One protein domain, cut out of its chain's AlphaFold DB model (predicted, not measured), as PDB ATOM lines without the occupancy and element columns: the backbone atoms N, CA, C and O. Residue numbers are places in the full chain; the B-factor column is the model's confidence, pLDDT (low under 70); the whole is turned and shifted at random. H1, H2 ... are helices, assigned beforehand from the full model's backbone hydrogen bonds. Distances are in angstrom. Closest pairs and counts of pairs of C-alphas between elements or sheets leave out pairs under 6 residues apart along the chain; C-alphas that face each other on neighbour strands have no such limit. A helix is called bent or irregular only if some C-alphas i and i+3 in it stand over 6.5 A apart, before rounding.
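This is residues 202 to 325 of the 681 residues of an uncharacterized protein of Actinoplanes sp. OR16 (UniProt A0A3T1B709). A long, bent helix, H1, runs through the domain, and H2, H4 and H5 pack round its second arm, H1b, in mostly crossed fashion. H2 folds back side by side with H1b, H4 and H5 cross it at steep angles, and H6 turns back from the end of H5 to meet the first arm, H1a, with its residues 319 to 323. The printed part has 124 residues with six named helices, H1 to H6 in chain order, and no named strand; the class is all helix. It is compact, with a radius of gyration of the C-alphas of 14.4 A and spans of 43 by 32 by 25 A.

H1, residues 202 to 226, was assigned as one helix by its hydrogen bonds, but it is bent: C-alphas 211 and 214 are 6.7 A apart. Its arms are H1a, residues 202 to 211, 14.2 A long from C-alpha 202 at (-24.171, 1.394, 29.072), and H1b, residues 214 to 226, 18.6 A long. H2, residues 239 to 258, measures 29.3 A. H3 has residues 263 to 266 and H4 residues 271 to 283, 18.7 A long. H5, residues 290 to 304, measures 20.9 A. H6, residues 310 to 324, measures 20.8 A and ends with C-alpha 324 at (-12.649, 11.751, 28.382).

H1a and H1b stand at a shallow tilt of 34 degrees, only just short of steep. H1b and H2 form a helical hairpin and touch at a shallow tilt of 11 degrees, opposite ways; their closest C-alphas, Val 220 and Leu 248, are 7.1 A apart. H1b touches H4 at a steep tilt of 47 degrees, the same way, with the C-alphas of Ser 217 and Leu 272 closest at 5.9 A. It touches H5 at a steep tilt of 56 degrees, opposite ways, with the C-alphas of Leu 221 and Val 297 closest at 6.7 A. H2 and H4 touch, closest at the C-alphas of Ala 245 and Leu 279, 6.3 A. H4 and H5 form a helical hairpin, closest at the C-alphas of Asn 271 and Val 296, 6.0 A. H3 and H4 touch only at the corner, closest at the C-alphas of His 265 and Leu 272, 5.5 A. H6 touches H1a at a steep tilt of 39 degrees, opposite ways, with the C-alphas of Arg 207 and Ala 323 closest at 5.3 A. H5 and H6 only just touch, with 3 pairs of C-alphas within 8 A, the closest being Arg 304 and His 312 at 5.8 A. H6 is apart from H2 and H4. Every O i to N i+4 pair is within hydrogen-bond range in H1a, H1b, H2, H4, H5 and H6; H3 is too short for such a pair.

The two C-alphas farthest apart, Gly 285 and Leu 325, are 44.3 A apart. The printed part has no cut. The link from H1 to H2, residues 227 to 238, is long. The mean pLDDT of the printed part is 93.2, and no printed residue is under 70.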
ATOM      1  N   ARG A 202     -25.320   2.170  29.576       87.69
ATOM      2  CA  ARG A 202     -24.171   1.394  29.072       87.69
ATOM      3  C   ARG A 202     -22.892   2.226  28.933       87.69
ATOM      4  O   ARG A 202     -21.809   1.718  29.203       87.69
ATOM      5  N   ILE A 203     -23.016   3.488  28.519       88.56
ATOM      6  CA  ILE A 203     -21.879   4.405  28.375       88.56
ATOM      7  C   ILE A 203     -21.410   4.887  29.748       88.56
ATOM      8  O   ILE A 203     -20.208   4.936  29.976       88.56
ATOM      9  N   ALA A 204     -22.332   5.171  30.673       88.31
ATOM     10  CA  ALA A 204     -21.986   5.500  32.057       88.31
ATOM     11  C   ALA A 204     -21.201   4.350  32.719       88.31
ATOM     12  O   ALA A 204     -20.061   4.540  33.126       88.31
ATOM     13  N   THR A 205     -21.721   3.116  32.665       90.25
ATOM     14  CA  THR A 205     -21.030   1.923  33.187       90.25
ATOM     15  C   THR A 205     -19.676   1.675  32.515       90.25
ATOM     16  O   THR A 205     -18.732   1.210  33.162       90.25
ATOM     17  N   MET A 206     -19.556   1.951  31.212       91.94
ATOM     18  CA  MET A 206     -18.276   1.877  30.506       91.94
ATOM     19  C   MET A 206     -17.286   2.907  31.059       91.94
ATOM     20  O   MET A 206     -16.153   2.540  31.352       91.94
ATOM     21  N   ARG A 207     -17.697   4.167  31.248       92.38
ATOM     22  CA  ARG A 207     -16.835   5.216  31.818       92.38
ATOM     23  C   ARG A 207     -16.378   4.857  33.224       92.38
ATOM     24  O   ARG A 207     -15.176   4.898  33.472       92.38
ATOM     25  N   ASP A 208     -17.283   4.414  34.093       93.50
ATOM     26  CA  ASP A 208     -16.932   3.968  35.449       93.50
ATOM     27  C   ASP A 208     -15.969   2.775  35.391       93.50
ATOM     28  O   ASP A 208     -14.996   2.688  36.135       93.50
ATOM     29  N   THR A 209     -16.175   1.862  34.435       94.81
ATOM     30  CA  THR A 209     -15.246   0.753  34.194       94.81
ATOM     31  C   THR A 209     -13.846   1.250  33.824       94.81
ATOM     32  O   THR A 209     -12.863   0.759  34.373       94.81
ATOM     33  N   LEU A 210     -13.732   2.198  32.893       94.44
ATOM     34  CA  LEU A 210     -12.444   2.684  32.392       94.44
ATOM     35  C   LEU A 210     -11.711   3.580  33.400       94.44
ATOM     36  O   LEU A 210     -10.491   3.472  33.515       94.44
ATOM     37  N   THR A 211     -12.447   4.422  34.126       93.81
ATOM     38  CA  THR A 211     -11.897   5.481  34.992       93.81
ATOM     39  C   THR A 211     -11.792   5.090  36.459       93.81
ATOM     40  O   THR A 211     -10.952   5.638  37.162       93.81
ATOM     41  N   VAL A 212     -12.593   4.128  36.925       95.50
ATOM     42  CA  VAL A 212     -12.606   3.698  38.329       95.50
ATOM     43  C   VAL A 212     -12.168   2.246  38.428       95.50
ATOM     44  O   VAL A 212     -11.094   1.941  38.947       95.50
ATOM     45  N   TRP A 213     -12.964   1.327  37.881       96.06
ATOM     46  CA  TRP A 213     -12.815  -0.094  38.198       96.06
ATOM     47  C   TRP A 213     -11.576  -0.735  37.607       96.06
ATOM     48  O   TRP A 213     -10.947  -1.583  38.243       96.06
ATOM     49  N   ASN A 214     -11.200  -0.337  36.396       94.19
ATOM     50  CA  ASN A 214      -9.991  -0.851  35.802       94.19
ATOM     51  C   ASN A 214      -8.733  -0.288  36.490       94.19
ATOM     52  O   ASN A 214      -7.750  -1.021  36.520       94.19
ATOM     53  N   LEU A 215      -8.749   0.946  37.018       94.94
ATOM     54  CA  LEU A 215      -7.630   1.508  37.792       94.94
ATOM     55  C   LEU A 215      -7.508   0.802  39.143       94.94
ATOM     56  O   LEU A 215      -6.456   0.267  39.463       94.94
ATOM     57  N   PHE A 216      -8.622   0.672  39.863       96.44
ATOM     58  CA  PHE A 216      -8.661  -0.062  41.126       96.44
ATOM     59  C   PHE A 216      -8.212  -1.526  40.963       96.44
ATOM     60  O   PHE A 216      -7.479  -2.061  41.788       96.44
ATOM     61  N   SER A 217      -8.598  -2.180  39.860       95.38
ATOM     62  CA  SER A 217      -8.132  -3.539  39.554       95.38
ATOM     63  C   SER A 217      -6.620  -3.632  39.358       95.38
ATOM     64  O   SER A 217      -6.054  -4.699  39.585       95.38
ATOM     65  N   ASP A 218      -5.983  -2.561  38.890       95.62
ATOM     66  CA  ASP A 218      -4.537  -2.528  38.716       95.62
ATOM     67  C   ASP A 218      -3.818  -2.276  40.037       95.62
ATOM     68  O   ASP A 218      -2.779  -2.888  40.247       95.62
ATOM     69  N   ASP A 219      -4.388  -1.468  40.937       96.44
ATOM     70  CA  ASP A 219      -3.857  -1.269  42.294       96.44
ATOM     71  C   ASP A 219      -3.847  -2.599  43.071       96.44
ATOM     72  O   ASP A 219      -2.843  -2.984  43.668       96.44
ATOM     73  N   VAL A 220      -4.942  -3.368  42.984       96.75
ATOM     74  CA  VAL A 220      -5.033  -4.707  43.595       96.75
ATOM     75  C   VAL A 220      -4.046  -5.687  42.952       96.75
ATOM     76  O   VAL A 220      -3.419  -6.481  43.652       96.75
ATOM     77  N   LEU A 221      -3.889  -5.647  41.625       96.50
ATOM     78  CA  LEU A 221      -2.900  -6.472  40.926       96.50
ATOM     79  C   LEU A 221      -1.469  -6.099  41.335       96.50
ATOM     80  O   LEU A 221      -0.652  -6.990  41.549       96.50
ATOM     81  N   ALA A 222      -1.172  -4.803  41.444       96.25
ATOM     82  CA  ALA A 222       0.134  -4.299  41.836       96.25
ATOM     83  C   ALA A 222       0.509  -4.800  43.233       96.25
ATOM     84  O   ALA A 222       1.597  -5.348  43.384       96.25
ATOM     85  N   LEU A 223      -0.411  -4.730  44.204       96.81
ATOM     86  CA  LEU A 223      -0.190  -5.289  45.540       96.81
ATOM     87  C   LEU A 223       0.109  -6.794  45.481       96.81
ATOM     88  O   LEU A 223       1.069  -7.254  46.083       96.81
ATOM     89  N   TRP A 224      -0.652  -7.586  44.720       96.75
ATOM     90  CA  TRP A 224      -0.348  -9.019  44.588       96.75
ATOM     91  C   TRP A 224       1.032  -9.287  43.974       96.75
ATOM     92  O   TRP A 224       1.708 -10.227  44.392       96.75
ATOM     93  N   LEU A 225       1.481  -8.460  43.030       94.94
ATOM     94  CA  LEU A 225       2.811  -8.582  42.434       94.94
ATOM     95  C   LEU A 225       3.938  -8.213  43.412       94.94
ATOM     96  O   LEU A 225       5.004  -8.815  43.317       94.94
ATOM     97  N   THR A 226       3.722  -7.312  44.381       95.06
ATOM     98  CA  THR A 226       4.732  -7.030  45.425       95.06
ATOM     99  C   THR A 226       4.911  -8.197  46.398       95.06
ATOM    100  O   THR A 226       5.980  -8.357  46.980       95.06
ATOM    101  N   THR A 227       3.900  -9.062  46.539       94.12
ATOM    102  CA  THR A 227       3.993 -10.283  47.360       94.12
ATOM    103  C   THR A 227       4.742 -11.435  46.685       94.12
ATOM    104  O   THR A 227       4.876 -12.504  47.292       94.12
ATOM    105  N   ALA A 228       5.147 -11.269  45.420       92.31
ATOM    106  CA  ALA A 228       5.663 -12.354  44.603       92.31
ATOM    107  C   ALA A 228       7.178 -12.544  44.737       92.31
ATOM    108  O   ALA A 228       7.940 -11.585  44.671       92.31
ATOM    109  N   GLU A 229       7.616 -13.799  44.822       91.94
ATOM    110  CA  GLU A 229       9.029 -14.186  44.751       91.94
ATOM    111  C   GLU A 229       9.186 -15.297  43.707       91.94
ATOM    112  O   GLU A 229       8.387 -16.236  43.672       91.94
ATOM    113  N   ASN A 230      10.177 -15.187  42.814       88.06
ATOM    114  CA  ASN A 230      10.403 -16.146  41.719       88.06
ATOM    115  C   ASN A 230       9.128 -16.455  40.898       88.06
ATOM    116  O   ASN A 230       8.865 -17.599  40.527       88.06
ATOM    117  N   GLY A 231       8.301 -15.430  40.660       84.62
ATOM    118  CA  GLY A 231       7.049 -15.534  39.904       84.62
ATOM    119  C   GLY A 231       5.856 -16.122  40.670       84.62
ATOM    120  O   GLY A 231       4.776 -16.230  40.096       84.62
ATOM    121  N   ARG A 232       6.009 -16.477  41.956       91.50
ATOM    122  CA  ARG A 232       4.927 -17.024  42.790       91.50
ATOM    123  C   ARG A 232       4.351 -15.962  43.720       91.50
ATOM    124  O   ARG A 232       5.079 -15.457  44.565       91.50
ATOM    125  N   VAL A 233       3.054 -15.666  43.621       93.12
ATOM    126  CA  VAL A 233       2.369 -14.669  44.471       93.12
ATOM    127  C   VAL A 233       2.069 -15.187  45.886       93.12
ATOM    128  O   VAL A 233       1.909 -16.391  46.122       93.12
ATOM    129  N   GLY A 234       1.962 -14.263  46.845       90.00
ATOM    130  CA  GLY A 234       1.647 -14.528  48.251       90.00
ATOM    131  C   GLY A 234       2.792 -15.151  49.051       90.00
ATOM    132  O   GLY A 234       2.535 -15.899  49.998       90.00
ATOM    133  N   VAL A 235       4.044 -14.946  48.632       90.69
ATOM    134  CA  VAL A 235       5.243 -15.403  49.359       90.69
ATOM    135  C   VAL A 235       5.574 -14.417  50.481       90.69
ATOM    136  O   VAL A 235       5.758 -14.827  51.624       90.69
ATOM    137  N   HIS A 236       5.523 -13.115  50.193       89.56
ATOM    138  CA  HIS A 236       5.746 -12.060  51.181       89.56
ATOM    139  C   HIS A 236       4.417 -11.433  51.626       89.56
ATOM    140  O   HIS A 236       3.856 -10.578  50.948       89.56
ATOM    141  N   LEU A 237       3.906 -11.860  52.787       88.50
ATOM    142  CA  LEU A 237       2.658 -11.362  53.394       88.50
ATOM    143  C   LEU A 237       2.927 -10.631  54.722       88.50
ATOM    144  O   LEU A 237       2.342 -10.947  55.763       88.50
ATOM    145  N   GLY A 238       3.862  -9.679  54.679       89.88
ATOM    146  CA  GLY A 238       4.278  -8.876  55.830       89.88
ATOM    147  C   GLY A 238       3.223  -7.873  56.312       89.88
ATOM    148  O   GLY A 238       2.145  -7.732  55.733       89.88
ATOM    149  N   VAL A 239       3.550  -7.154  57.389       89.62
ATOM    150  CA  VAL A 239       2.651  -6.171  58.025       89.62
ATOM    151  C   VAL A 239       2.229  -5.065  57.051       89.62
ATOM    152  O   VAL A 239       1.058  -4.691  57.030       89.62
ATOM    153  N   ASP A 240       3.143  -4.596  56.201       90.50
ATOM    154  CA  ASP A 240       2.865  -3.526  55.236       90.50
ATOM    155  C   ASP A 240       1.877  -3.952  54.149       90.50
ATOM    156  O   ASP A 240       0.880  -3.268  53.929       90.50
ATOM    157  N   VAL A 241       2.060  -5.145  53.575       92.38
ATOM    158  CA  VAL A 241       1.119  -5.732  52.605       92.38
ATOM    159  C   VAL A 241      -0.274  -5.882  53.218       92.38
ATOM    160  O   VAL A 241      -1.271  -5.571  52.573       92.38
ATOM    161  N   LYS A 242      -0.367  -6.322  54.480       92.81
ATOM    162  CA  LYS A 242      -1.654  -6.447  55.185       92.81
ATOM    163  C   LYS A 242      -2.310  -5.085  55.443       92.81
ATOM    164  O   LYS A 242      -3.530  -4.959  55.369       92.81
ATOM    165  N   ARG A 243      -1.521  -4.055  55.745       95.25
ATOM    166  CA  ARG A 243      -2.016  -2.684  55.918       95.25
ATOM    167  C   ARG A 243      -2.562  -2.121  54.603       95.25
ATOM    168  O   ARG A 243      -3.688  -1.632  54.593       95.25
ATOM    169  N   GLU A 244      -1.819  -2.253  53.508       94.81
ATOM    170  CA  GLU A 244      -2.250  -1.818  52.171       94.81
ATOM    171  C   GLU A 244      -3.461  -2.613  51.663       94.81
ATOM    172  O   GLU A 244      -4.394  -2.037  51.106       94.81
ATOM    173  N   ALA A 245      -3.509  -3.924  51.922       95.88
ATOM    174  CA  ALA A 245      -4.664  -4.755  51.593       95.88
ATOM    175  C   ALA A 245      -5.945  -4.233  52.258       95.88
ATOM    176  O   ALA A 245      -6.966  -4.115  51.586       95.88
ATOM    177  N   ARG A 246      -5.892  -3.867  53.549       96.62
ATOM    178  CA  ARG A 246      -7.050  -3.305  54.264       96.62
ATOM    179  C   ARG A 246      -7.518  -1.993  53.631       96.62
ATOM    180  O   ARG A 246      -8.697  -1.863  53.331       96.62
ATOM    181  N   GLN A 247      -6.589  -1.090  53.317       96.94
ATOM    182  CA  GLN A 247      -6.907   0.175  52.645       96.94
ATOM    183  C   GLN A 247      -7.572  -0.034  51.277       96.94
ATOM    184  O   GLN A 247      -8.519   0.671  50.933       96.94
ATOM    185  N   LEU A 248      -7.114  -1.016  50.491       97.38
ATOM    186  CA  LEU A 248      -7.745  -1.341  49.209       97.38
ATOM    187  C   LEU A 248      -9.148  -1.939  49.385       97.38
ATOM    188  O   LEU A 248     -10.028  -1.641  48.578       97.38
ATOM    189  N   LEU A 249      -9.383  -2.762  50.412       96.88
ATOM    190  CA  LEU A 249     -10.715  -3.304  50.705       96.88
ATOM    191  C   LEU A 249     -11.704  -2.214  51.134       96.88
ATOM    192  O   LEU A 249     -12.826  -2.203  50.627       96.88
ATOM    193  N   ASP A 250     -11.277  -1.282  51.984       96.44
ATOM    194  CA  ASP A 250     -12.103  -0.150  52.417       96.44
ATOM    195  C   ASP A 250     -12.432   0.763  51.222       96.44
ATOM    196  O   ASP A 250     -13.598   1.037  50.934       96.44
ATOM    197  N   ARG A 251     -11.420   1.105  50.410       96.62
ATOM    198  CA  ARG A 251     -11.603   1.878  49.171       96.62
ATOM    199  C   ARG A 251     -12.526   1.177  48.172       96.62
ATOM    200  O   ARG A 251     -13.254   1.844  47.442       96.62
ATOM    201  N   PHE A 252     -12.521  -0.158  48.102       95.50
ATOM    202  CA  PHE A 252     -13.481  -0.885  47.266       95.50
ATOM    203  C   PHE A 252     -14.919  -0.631  47.718       95.50
ATOM    204  O   PHE A 252     -15.773  -0.416  46.860       95.50
ATOM    205  N   ALA A 253     -15.191  -0.672  49.026       93.44
ATOM    206  CA  ALA A 253     -16.528  -0.439  49.565       93.44
ATOM    207  C   ALA A 253     -17.014   0.982  49.237       93.44
ATOM    208  O   ALA A 253     -18.096   1.136  48.674       93.44
ATOM    209  N   GLU A 254     -16.163   1.989  49.456       95.31
ATOM    210  CA  GLU A 254     -16.444   3.390  49.112       95.31
ATOM    211  C   GLU A 254     -16.719   3.581  47.609       95.31
ATOM    212  O   GLU A 254     -17.687   4.229  47.202       95.31
ATOM    213  N   LEU A 255     -15.881   2.990  46.746       95.56
ATOM    214  CA  LEU A 255     -16.062   3.071  45.295       95.56
ATOM    215  C   LEU A 255     -17.311   2.320  44.826       95.56
ATOM    216  O   LEU A 255     -17.964   2.771  43.888       95.56
ATOM    217  N   ALA A 256     -17.648   1.189  45.448       93.19
ATOM    218  CA  ALA A 256     -18.813   0.388  45.086       93.19
ATOM    219  C   ALA A 256     -20.132   1.084  45.435       93.19
ATOM    220  O   ALA A 256     -21.099   0.935  44.688       93.19
ATOM    221  N   GLU A 257     -20.153   1.862  46.518       92.81
ATOM    222  CA  GLU A 257     -21.293   2.698  46.893       92.81
ATOM    223  C   GLU A 257     -21.517   3.826  45.876       92.81
ATOM    224  O   GLU A 257     -22.642   4.061  45.434       92.81
ATOM    225  N   ARG A 258     -20.439   4.489  45.440       92.56
ATOM    226  CA  ARG A 258     -20.526   5.643  44.533       92.56
ATOM    227  C   ARG A 258     -20.643   5.276  43.048       92.56
ATOM    228  O   ARG A 258     -21.274   6.012  42.293       92.56
ATOM    229  N   TYR A 259     -20.038   4.168  42.621       92.62
ATOM    230  CA  TYR A 259     -19.923   3.758  41.216       92.62
ATOM    231  C   TYR A 259     -20.233   2.266  41.036       92.62
ATOM    232  O   TYR A 259     -19.308   1.480  40.854       92.62
ATOM    233  N   PRO A 260     -21.503   1.830  41.035       90.81
ATOM    234  CA  PRO A 260     -21.858   0.411  41.061       90.81
ATOM    235  C   PRO A 260     -21.057  -0.459  40.066       90.81
ATOM    236  O   PRO A 260     -21.099  -0.228  38.850       90.81
ATOM    237  N   PRO A 261     -20.298  -1.466  40.542       89.06
ATOM    238  CA  PRO A 261     -19.413  -2.246  39.689       89.06
ATOM    239  C   PRO A 261     -20.195  -3.110  38.705       89.06
ATOM    240  O   PRO A 261     -21.175  -3.774  39.041       89.06
ATOM    241  N   SER A 262     -19.701  -3.192  37.469       89.12
ATOM    242  CA  SER A 262     -20.264  -4.119  36.488       89.12
ATOM    243  C   SER A 262     -20.008  -5.580  36.881       89.12
ATOM    244  O   SER A 262     -19.081  -5.900  37.630       89.12
ATOM    245  N   ARG A 263     -20.767  -6.516  36.291       88.75
ATOM    246  CA  ARG A 263     -20.584  -7.968  36.504       88.75
ATOM    247  C   ARG A 263     -19.148  -8.446  36.236       88.75
ATOM    248  O   ARG A 263     -18.713  -9.433  36.817       88.75
ATOM    249  N   ARG A 264     -18.392  -7.736  35.392       87.50
ATOM    250  CA  ARG A 264     -16.969  -8.007  35.120       87.50
ATOM    251  C   ARG A 264     -16.050  -7.737  36.321       87.50
ATOM    252  O   ARG A 264     -14.955  -8.289  36.349       87.50
ATOM    253  N   HIS A 265     -16.475  -6.914  37.279       90.00
ATOM    254  CA  HIS A 265     -15.677  -6.482  38.434       90.00
ATOM    255  C   HIS A 265     -16.215  -7.032  39.763       90.00
ATOM    256  O   HIS A 265     -15.420  -7.333  40.648       90.00
ATOM    257  N   ALA A 266     -17.532  -7.246  39.872       90.19
ATOM    258  CA  ALA A 266     -18.180  -7.770  41.083       90.19
ATOM    259  C   ALA A 266     -18.833  -9.155  40.919       90.19
ATOM    260  O   ALA A 266     -19.464  -9.663  41.843       90.19
ATOM    261  N   GLY A 267     -18.731  -9.783  39.743       90.69
ATOM    262  CA  GLY A 267     -19.263 -11.129  39.540       90.69
ATOM    263  C   GLY A 267     -18.489 -12.182  40.353       90.69
ATOM    264  O   GLY A 267     -17.279 -12.048  40.500       90.69
ATOM    265  N   PRO A 268     -19.113 -13.299  40.774       87.19
ATOM    266  CA  PRO A 268     -18.448 -14.324  41.595       87.19
ATOM    267  C   PRO A 268     -17.171 -14.923  40.984       87.19
ATOM    268  O   PRO A 268     -16.309 -15.423  41.695       87.19
ATOM    269  N   LYS A 269     -17.054 -14.884  39.649       87.75
ATOM    270  CA  LYS A 269     -15.892 -15.365  38.883       87.75
ATOM    271  C   LYS A 269     -15.050 -14.227  38.288       87.75
ATOM    272  O   LYS A 269     -14.198 -14.474  37.442       87.75
ATOM    273  N   ALA A 270     -15.326 -12.976  38.650       93.62
ATOM    274  CA  ALA A 270     -14.561 -11.832  38.174       93.62
ATOM    275  C   ALA A 270     -13.155 -11.846  38.779       93.62
ATOM    276  O   ALA A 270     -13.005 -12.047  39.982       93.62
ATOM    277  N   ASN A 271     -12.137 -11.544  37.968       94.62
ATOM    278  CA  ASN A 271     -10.745 -11.490  38.420       94.62
ATOM    279  C   ASN A 271     -10.574 -10.607  39.666       94.62
ATOM    280  O   ASN A 271      -9.958 -11.031  40.633       94.62
ATOM    281  N   LEU A 272     -11.183  -9.414  39.673       95.25
ATOM    282  CA  LEU A 272     -11.120  -8.507  40.822       95.25
ATOM    283  C   LEU A 272     -11.744  -9.120  42.082       95.25
ATOM    284  O   LEU A 272     -11.195  -8.970  43.166       95.25
ATOM    285  N   THR A 273     -12.862  -9.837  41.944       96.06
ATOM    286  CA  THR A 273     -13.508 -10.518  43.074       96.06
ATOM    287  C   THR A 273     -12.607 -11.620  43.626       96.06
ATOM    288  O   THR A 273     -12.394 -11.660  44.829       96.06
ATOM    289  N   VAL A 274     -11.994 -12.438  42.763       96.38
ATOM    290  CA  VAL A 274     -11.035 -13.476  43.183       96.38
ATOM    291  C   VAL A 274      -9.867 -12.878  43.972       96.38
ATOM    292  O   VAL A 274      -9.565 -13.354  45.064       96.38
ATOM    293  N   LEU A 275      -9.231 -11.827  43.443       96.56
ATOM    294  CA  LEU A 275      -8.091 -11.182  44.101       96.56
ATOM    295  C   LEU A 275      -8.489 -10.537  45.434       96.56
ATOM    296  O   LEU A 275      -7.745 -10.635  46.405       96.56
ATOM    297  N   ARG A 276      -9.661  -9.897  45.492       96.44
ATOM    298  CA  ARG A 276     -10.158  -9.196  46.681       96.44
ATOM    299  C   ARG A 276     -10.573 -10.160  47.794       96.44
ATOM    300  O   ARG A 276     -10.203  -9.942  48.941       96.44
ATOM    301  N   THR A 277     -11.288 -11.234  47.458       96.06
ATOM    302  CA  THR A 277     -11.656 -12.284  48.420       96.06
ATOM    303  C   THR A 277     -10.410 -12.930  49.022       96.06
ATOM    304  O   THR A 277     -10.345 -13.113  50.230       96.06
ATOM    305  N   ALA A 278      -9.383 -13.193  48.208       95.81
ATOM    306  CA  ALA A 278      -8.131 -13.742  48.717       95.81
ATOM    307  C   ALA A 278      -7.393 -12.780  49.669       95.81
ATOM    308  O   ALA A 278      -6.803 -13.241  50.641       95.81
ATOM    309  N   LEU A 279      -7.436 -11.460  49.430       96.19
ATOM    310  CA  LEU A 279      -6.885 -10.478  50.375       96.19
ATOM    311  C   LEU A 279      -7.642 -10.497  51.710       96.19
ATOM    312  O   LEU A 279      -7.008 -10.470  52.761       96.19
ATOM    313  N   ASP A 280      -8.972 -10.586  51.675       96.25
ATOM    314  CA  ASP A 280      -9.797 -10.683  52.885       96.25
ATOM    315  C   ASP A 280      -9.483 -11.954  53.694       96.25
ATOM    316  O   ASP A 280      -9.269 -11.890  54.906       96.25
ATOM    317  N   ASP A 281      -9.347 -13.101  53.019       95.75
ATOM    318  CA  ASP A 281      -8.949 -14.361  53.654       95.75
ATOM    319  C   ASP A 281      -7.552 -14.270  54.290       95.75
ATOM    320  O   ASP A 281      -7.367 -14.695  55.433       95.75
ATOM    321  N   VAL A 282      -6.582 -13.645  53.608       93.44
ATOM    322  CA  VAL A 282      -5.235 -13.395  54.152       93.44
ATOM    323  C   VAL A 282      -5.281 -12.520  55.408       93.44
ATOM    324  O   VAL A 282      -4.558 -12.790  56.372       93.44
ATOM    325  N   LEU A 283      -6.112 -11.475  55.422       94.56
ATOM    326  CA  LEU A 283      -6.251 -10.576  56.573       94.56
ATOM    327  C   LEU A 283      -6.921 -11.250  57.768       94.56
ATOM    328  O   LEU A 283      -6.555 -10.961  58.907       94.56
ATOM    329  N   ALA A 284      -7.860 -12.155  57.508       93.94
ATOM    330  CA  ALA A 284      -8.557 -12.926  58.527       93.94
ATOM    331  C   ALA A 284      -7.791 -14.176  58.999       93.94
ATOM    332  O   ALA A 284      -8.272 -14.886  59.879       93.94
ATOM    333  N   GLY A 285      -6.623 -14.470  58.413       91.19
ATOM    334  CA  GLY A 285      -5.848 -15.674  58.725       91.19
ATOM    335  C   GLY A 285      -6.513 -16.974  58.256       91.19
ATOM    336  O   GLY A 285      -6.224 -18.035  58.803       91.19
ATOM    337  N   ARG A 286      -7.410 -16.898  57.266       93.56
ATOM    338  CA  ARG A 286      -8.097 -18.052  56.677       93.56
ATOM    339  C   ARG A 286      -7.273 -18.665  55.545       93.56
ATOM    340  O   ARG A 286      -6.414 -18.018  54.943       93.56
ATOM    341  N   GLU A 287      -7.558 -19.928  55.237       91.00
ATOM    342  CA  GLU A 287      -7.010 -20.569  54.044       91.00
ATOM    343  C   GLU A 287      -7.561 -19.891  52.781       91.00
ATOM    344  O   GLU A 287      -8.760 -19.645  52.665       91.00
ATOM    345  N   TRP A 288      -6.681 -19.603  51.823       93.19
ATOM    346  CA  TRP A 288      -7.025 -18.913  50.583       93.19
ATOM    347  C   TRP A 288      -6.469 -19.655  49.365       93.19
ATOM    348  O   TRP A 288      -5.448 -20.344  49.413       93.19
ATOM    349  N   ARG A 289      -7.144 -19.508  48.222       92.38
ATOM    350  CA  ARG A 289      -6.880 -20.301  47.009       92.38
ATOM    351  C   ARG A 289      -5.699 -19.757  46.197       92.38
ATOM    352  O   ARG A 289      -5.893 -19.199  45.118       92.38
ATOM    353  N   ARG A 290      -4.469 -19.966  46.673       91.50
ATOM    354  CA  ARG A 290      -3.235 -19.459  46.033       91.50
ATOM    355  C   ARG A 290      -3.116 -19.779  44.541       91.50
ATOM    356  O   ARG A 290      -2.822 -18.883  43.760       91.50
ATOM    357  N   GLY A 291      -3.386 -21.020  44.127       93.62
ATOM    358  CA  GLY A 291      -3.289 -21.413  42.713       93.62
ATOM    359  C   GLY A 291      -4.271 -20.668  41.797       93.62
ATOM    360  O   GLY A 291      -3.944 -20.361  40.654       93.62
ATOM    361  N   LEU A 292      -5.453 -20.318  42.313       94.56
ATOM    362  CA  LEU A 292      -6.438 -19.522  41.579       94.56
ATOM    363  C   LEU A 292      -6.023 -18.045  41.498       94.56
ATOM    364  O   LEU A 292      -6.207 -17.413  40.463       94.56
ATOM    365  N   VAL A 293      -5.447 -17.495  42.568       96.19
ATOM    366  CA  VAL A 293      -4.905 -16.127  42.554       96.19
ATOM    367  C   VAL A 293      -3.747 -16.025  41.564       96.19
ATOM    368  O   VAL A 293      -3.750 -15.111  40.746       96.19
ATOM    369  N   GLN A 294      -2.818 -16.988  41.573       96.31
ATOM    370  CA  GLN A 294      -1.708 -17.049  40.618       96.31
ATOM    371  C   GLN A 294      -2.216 -17.026  39.171       96.31
ATOM    372  O   GLN A 294      -1.820 -16.158  38.401       96.31
ATOM    373  N   SER A 295      -3.158 -17.907  38.814       96.62
ATOM    374  CA  SER A 295      -3.676 -17.971  37.442       96.62
ATOM    375  C   SER A 295      -4.398 -16.689  37.012       96.62
ATOM    376  O   SER A 295      -4.293 -16.270  35.858       96.62
ATOM    377  N   VAL A 296      -5.103 -16.024  37.935       96.38
ATOM    378  CA  VAL A 296      -5.745 -14.729  37.673       96.38
ATOM    379  C   VAL A 296      -4.718 -13.612  37.486       96.38
ATOM    380  O   VAL A 296      -4.886 -12.806  36.567       96.38
ATOM    381  N   VAL A 297      -3.672 -13.561  38.317       96.62
ATOM    382  CA  VAL A 297      -2.570 -12.593  38.194       96.62
ATOM    383  C   VAL A 297      -1.867 -12.769  36.851       96.62
ATOM    384  O   VAL A 297      -1.787 -11.803  36.087       96.62
ATOM    385  N   ASP A 298      -1.471 -13.996  36.509       95.94
ATOM    386  CA  ASP A 298      -0.793 -14.313  35.248       95.94
ATOM    387  C   ASP A 298      -1.656 -13.910  34.044       95.94
ATOM    388  O   ASP A 298      -1.193 -13.223  33.132       95.94
ATOM    389  N   ALA A 299      -2.953 -14.238  34.068       95.06
ATOM    390  CA  ALA A 299      -3.887 -13.860  33.010       95.06
ATOM    391  C   ALA A 299      -4.086 -12.336  32.895       95.06
ATOM    392  O   ALA A 299      -4.291 -11.809  31.796       95.06
ATOM    393  N   MET A 300      -4.062 -11.599  34.011       94.88
ATOM    394  CA  MET A 300      -4.170 -10.138  33.991       94.88
ATOM    395  C   MET A 300      -2.908  -9.483  33.434       94.88
ATOM    396  O   MET A 300      -3.042  -8.603  32.580       94.88
ATOM    397  N   VAL A 301      -1.725  -9.940  33.855       95.06
ATOM    398  CA  VAL A 301      -0.427  -9.462  33.357       95.06
ATOM    399  C   VAL A 301      -0.274  -9.774  31.870       95.06
ATOM    400  O   VAL A 301       0.028  -8.869  31.097       95.06
ATOM    401  N   ALA A 302      -0.581 -10.999  31.434       93.44
ATOM    402  CA  ALA A 302      -0.512 -11.382  30.023       93.44
ATOM    403  C   ALA A 302      -1.431 -10.524  29.136       93.44
ATOM    404  O   ALA A 302      -1.066 -10.151  28.025       93.44
ATOM    405  N   ARG A 303      -2.628 -10.174  29.628       90.31
ATOM    406  CA  ARG A 303      -3.611  -9.403  28.853       90.31
ATOM    407  C   ARG A 303      -3.355  -7.893  28.844       90.31
ATOM    408  O   ARG A 303      -3.739  -7.231  27.883       90.31
ATOM    409  N   ARG A 304      -2.841  -7.318  29.934       89.75
ATOM    410  CA  ARG A 304      -2.777  -5.853  30.140       89.75
ATOM    411  C   ARG A 304      -1.350  -5.304  30.260       89.75
ATOM    412  O   ARG A 304      -1.184  -4.086  30.223       89.75
ATOM    413  N   GLY A 305      -0.354  -6.175  30.410       91.75
ATOM    414  CA  GLY A 305       0.989  -5.840  30.885       91.75
ATOM    415  C   GLY A 305       1.037  -5.667  32.407       91.75
ATOM    416  O   GLY A 305       0.013  -5.410  33.047       91.75
ATOM    417  N   SER A 306       2.231  -5.785  32.997       92.12
ATOM    418  CA  SER A 306       2.438  -5.478  34.419       92.12
ATOM    419  C   SER A 306       2.103  -4.005  34.696       92.12
ATOM    420  O   SER A 306       2.491  -3.153  33.881       92.12
ATOM    421  N   PRO A 307       1.414  -3.678  35.809       93.94
ATOM    422  CA  PRO A 307       1.153  -2.297  36.203       93.94
ATOM    423  C   PRO A 307       2.429  -1.448  36.165       93.94
ATOM    424  O   PRO A 307       3.472  -1.862  36.662       93.94
ATOM    425  N   GLY A 308       2.372  -0.284  35.513       90.31
ATOM    426  CA  GLY A 308       3.535   0.600  35.374       90.31
ATOM    427  C   GLY A 308       4.536   0.204  34.277       90.31
ATOM    428  O   GLY A 308       5.540   0.890  34.094       90.31
ATOM    429  N   SER A 309       4.284  -0.842  33.489       94.31
ATOM    430  CA  SER A 309       5.045  -1.089  32.253       94.31
ATOM    431  C   SER A 309       4.668  -0.082  31.145       94.31
ATOM    432  O   SER A 309       3.573   0.490  31.180       94.31
ATOM    433  N   PRO A 310       5.523   0.148  30.126       92.56
ATOM    434  CA  PRO A 310       5.185   1.032  29.006       92.56
ATOM    435  C   PRO A 310       3.884   0.642  28.284       92.56
ATOM    436  O   PRO A 310       3.053   1.507  28.014       92.56
ATOM    437  N   GLY A 311       3.671  -0.656  28.032       90.88
ATOM    438  CA  GLY A 311       2.450  -1.163  27.392       90.88
ATOM    439  C   GLY A 311       1.195  -0.941  28.242       90.88
ATOM    440  O   GLY A 311       0.160  -0.519  27.725       90.88
ATOM    441  N   HIS A 312       1.306  -1.131  29.560       94.94
ATOM    442  CA  HIS A 312       0.224  -0.856  30.507       94.94
ATOM    443  C   HIS A 312      -0.134   0.637  30.562       94.94
ATOM    444  O   HIS A 312      -1.308   0.995  30.438       94.94
ATOM    445  N   ARG A 313       0.866   1.526  30.650       94.19
ATOM    446  CA  ARG A 313       0.647   2.983  30.599       94.19
ATOM    447  C   ARG A 313      -0.016   3.417  29.294       94.19
ATOM    448  O   ARG A 313      -0.953   4.209  29.330       94.19
ATOM    449  N   ALA A 314       0.418   2.871  28.158       93.69
ATOM    450  CA  ALA A 314      -0.186   3.165  26.860       93.69
ATOM    451  C   ALA A 314      -1.656   2.710  26.788       93.69
ATOM    452  O   ALA A 314      -2.505   3.453  26.292       93.69
ATOM    453  N   LEU A 315      -1.983   1.527  27.325       94.25
ATOM    454  CA  LEU A 315      -3.365   1.049  27.439       94.25
ATOM    455  C   LEU A 315      -4.218   2.002  28.291       94.25
ATOM    456  O   LEU A 315      -5.338   2.335  27.906       94.25
ATOM    457  N   ARG A 316      -3.687   2.461  29.430       94.50
ATOM    458  CA  ARG A 316      -4.387   3.386  30.332       94.50
ATOM    459  C   ARG A 316      -4.597   4.760  29.730       94.50
ATOM    460  O   ARG A 316      -5.700   5.282  29.837       94.50
ATOM    461  N   ALA A 317      -3.593   5.297  29.044       93.62
ATOM    462  CA  ALA A 317      -3.711   6.561  28.330       93.62
ATOM    463  C   ALA A 317      -4.824   6.505  27.269       93.62
ATOM    464  O   ALA A 317      -5.658   7.404  27.216       93.62
ATOM    465  N   ARG A 318      -4.903   5.416  26.486       94.19
ATOM    466  CA  ARG A 318      -5.988   5.215  25.506       94.19
ATOM    467  C   ARG A 318      -7.363   5.140  26.174       94.19
ATOM    468  O   ARG A 318      -8.267   5.861  25.781       94.19
ATOM    469  N   GLN A 319      -7.509   4.329  27.223       94.56
ATOM    470  CA  GLN A 319      -8.782   4.199  27.946       94.56
ATOM    471  C   GLN A 319      -9.219   5.497  28.635       94.56
ATOM    472  O   GLN A 319     -10.413   5.784  28.694       94.56
ATOM    473  N   ALA A 320      -8.270   6.282  29.149       93.19
ATOM    474  CA  ALA A 320      -8.538   7.602  29.703       93.19
ATOM    475  C   ALA A 320      -8.991   8.580  28.610       93.19
ATOM    476  O   ALA A 320      -9.952   9.311  28.829       93.19
ATOM    477  N   ALA A 321      -8.369   8.548  27.427       90.75
ATOM    478  CA  ALA A 321      -8.800   9.345  26.279       90.75
ATOM    479  C   ALA A 321     -10.225   8.972  25.824       90.75
ATOM    480  O   ALA A 321     -11.062   9.859  25.670       90.75
ATOM    481  N   ASP A 322     -10.541   7.677  25.715       90.06
ATOM    482  CA  ASP A 322     -11.889   7.198  25.368       90.06
ATOM    483  C   ASP A 322     -12.934   7.639  26.405       90.06
ATOM    484  O   ASP A 322     -14.040   8.063  26.062       90.06
ATOM    485  N   ALA A 323     -12.589   7.562  27.694       90.62
ATOM    486  CA  ALA A 323     -13.466   7.993  28.774       90.62
ATOM    487  C   ALA A 323     -13.562   9.521  28.909       90.62
ATOM    488  O   ALA A 323     -14.528  10.003  29.493       90.62
ATOM    489  N   ALA A 324     -12.608  10.290  28.380       88.00
ATOM    490  CA  ALA A 324     -12.649  11.751  28.382       88.00
ATOM    491  C   ALA A 324     -13.609  12.317  27.323       88.00
ATOM    492  O   ALA A 324     -14.080  13.444  27.481       88.00
ATOM    493  N   LEU A 325     -13.955  11.539  26.286       86.62
ATOM    494  CA  LEU A 325     -14.907  11.957  25.253       86.62
ATOM    495  C   LEU A 325     -16.237  12.387  25.871       86.62
ATOM    496  O   LEU A 325     -16.794  11.698  26.729       86.62
TER     497      LEU A 325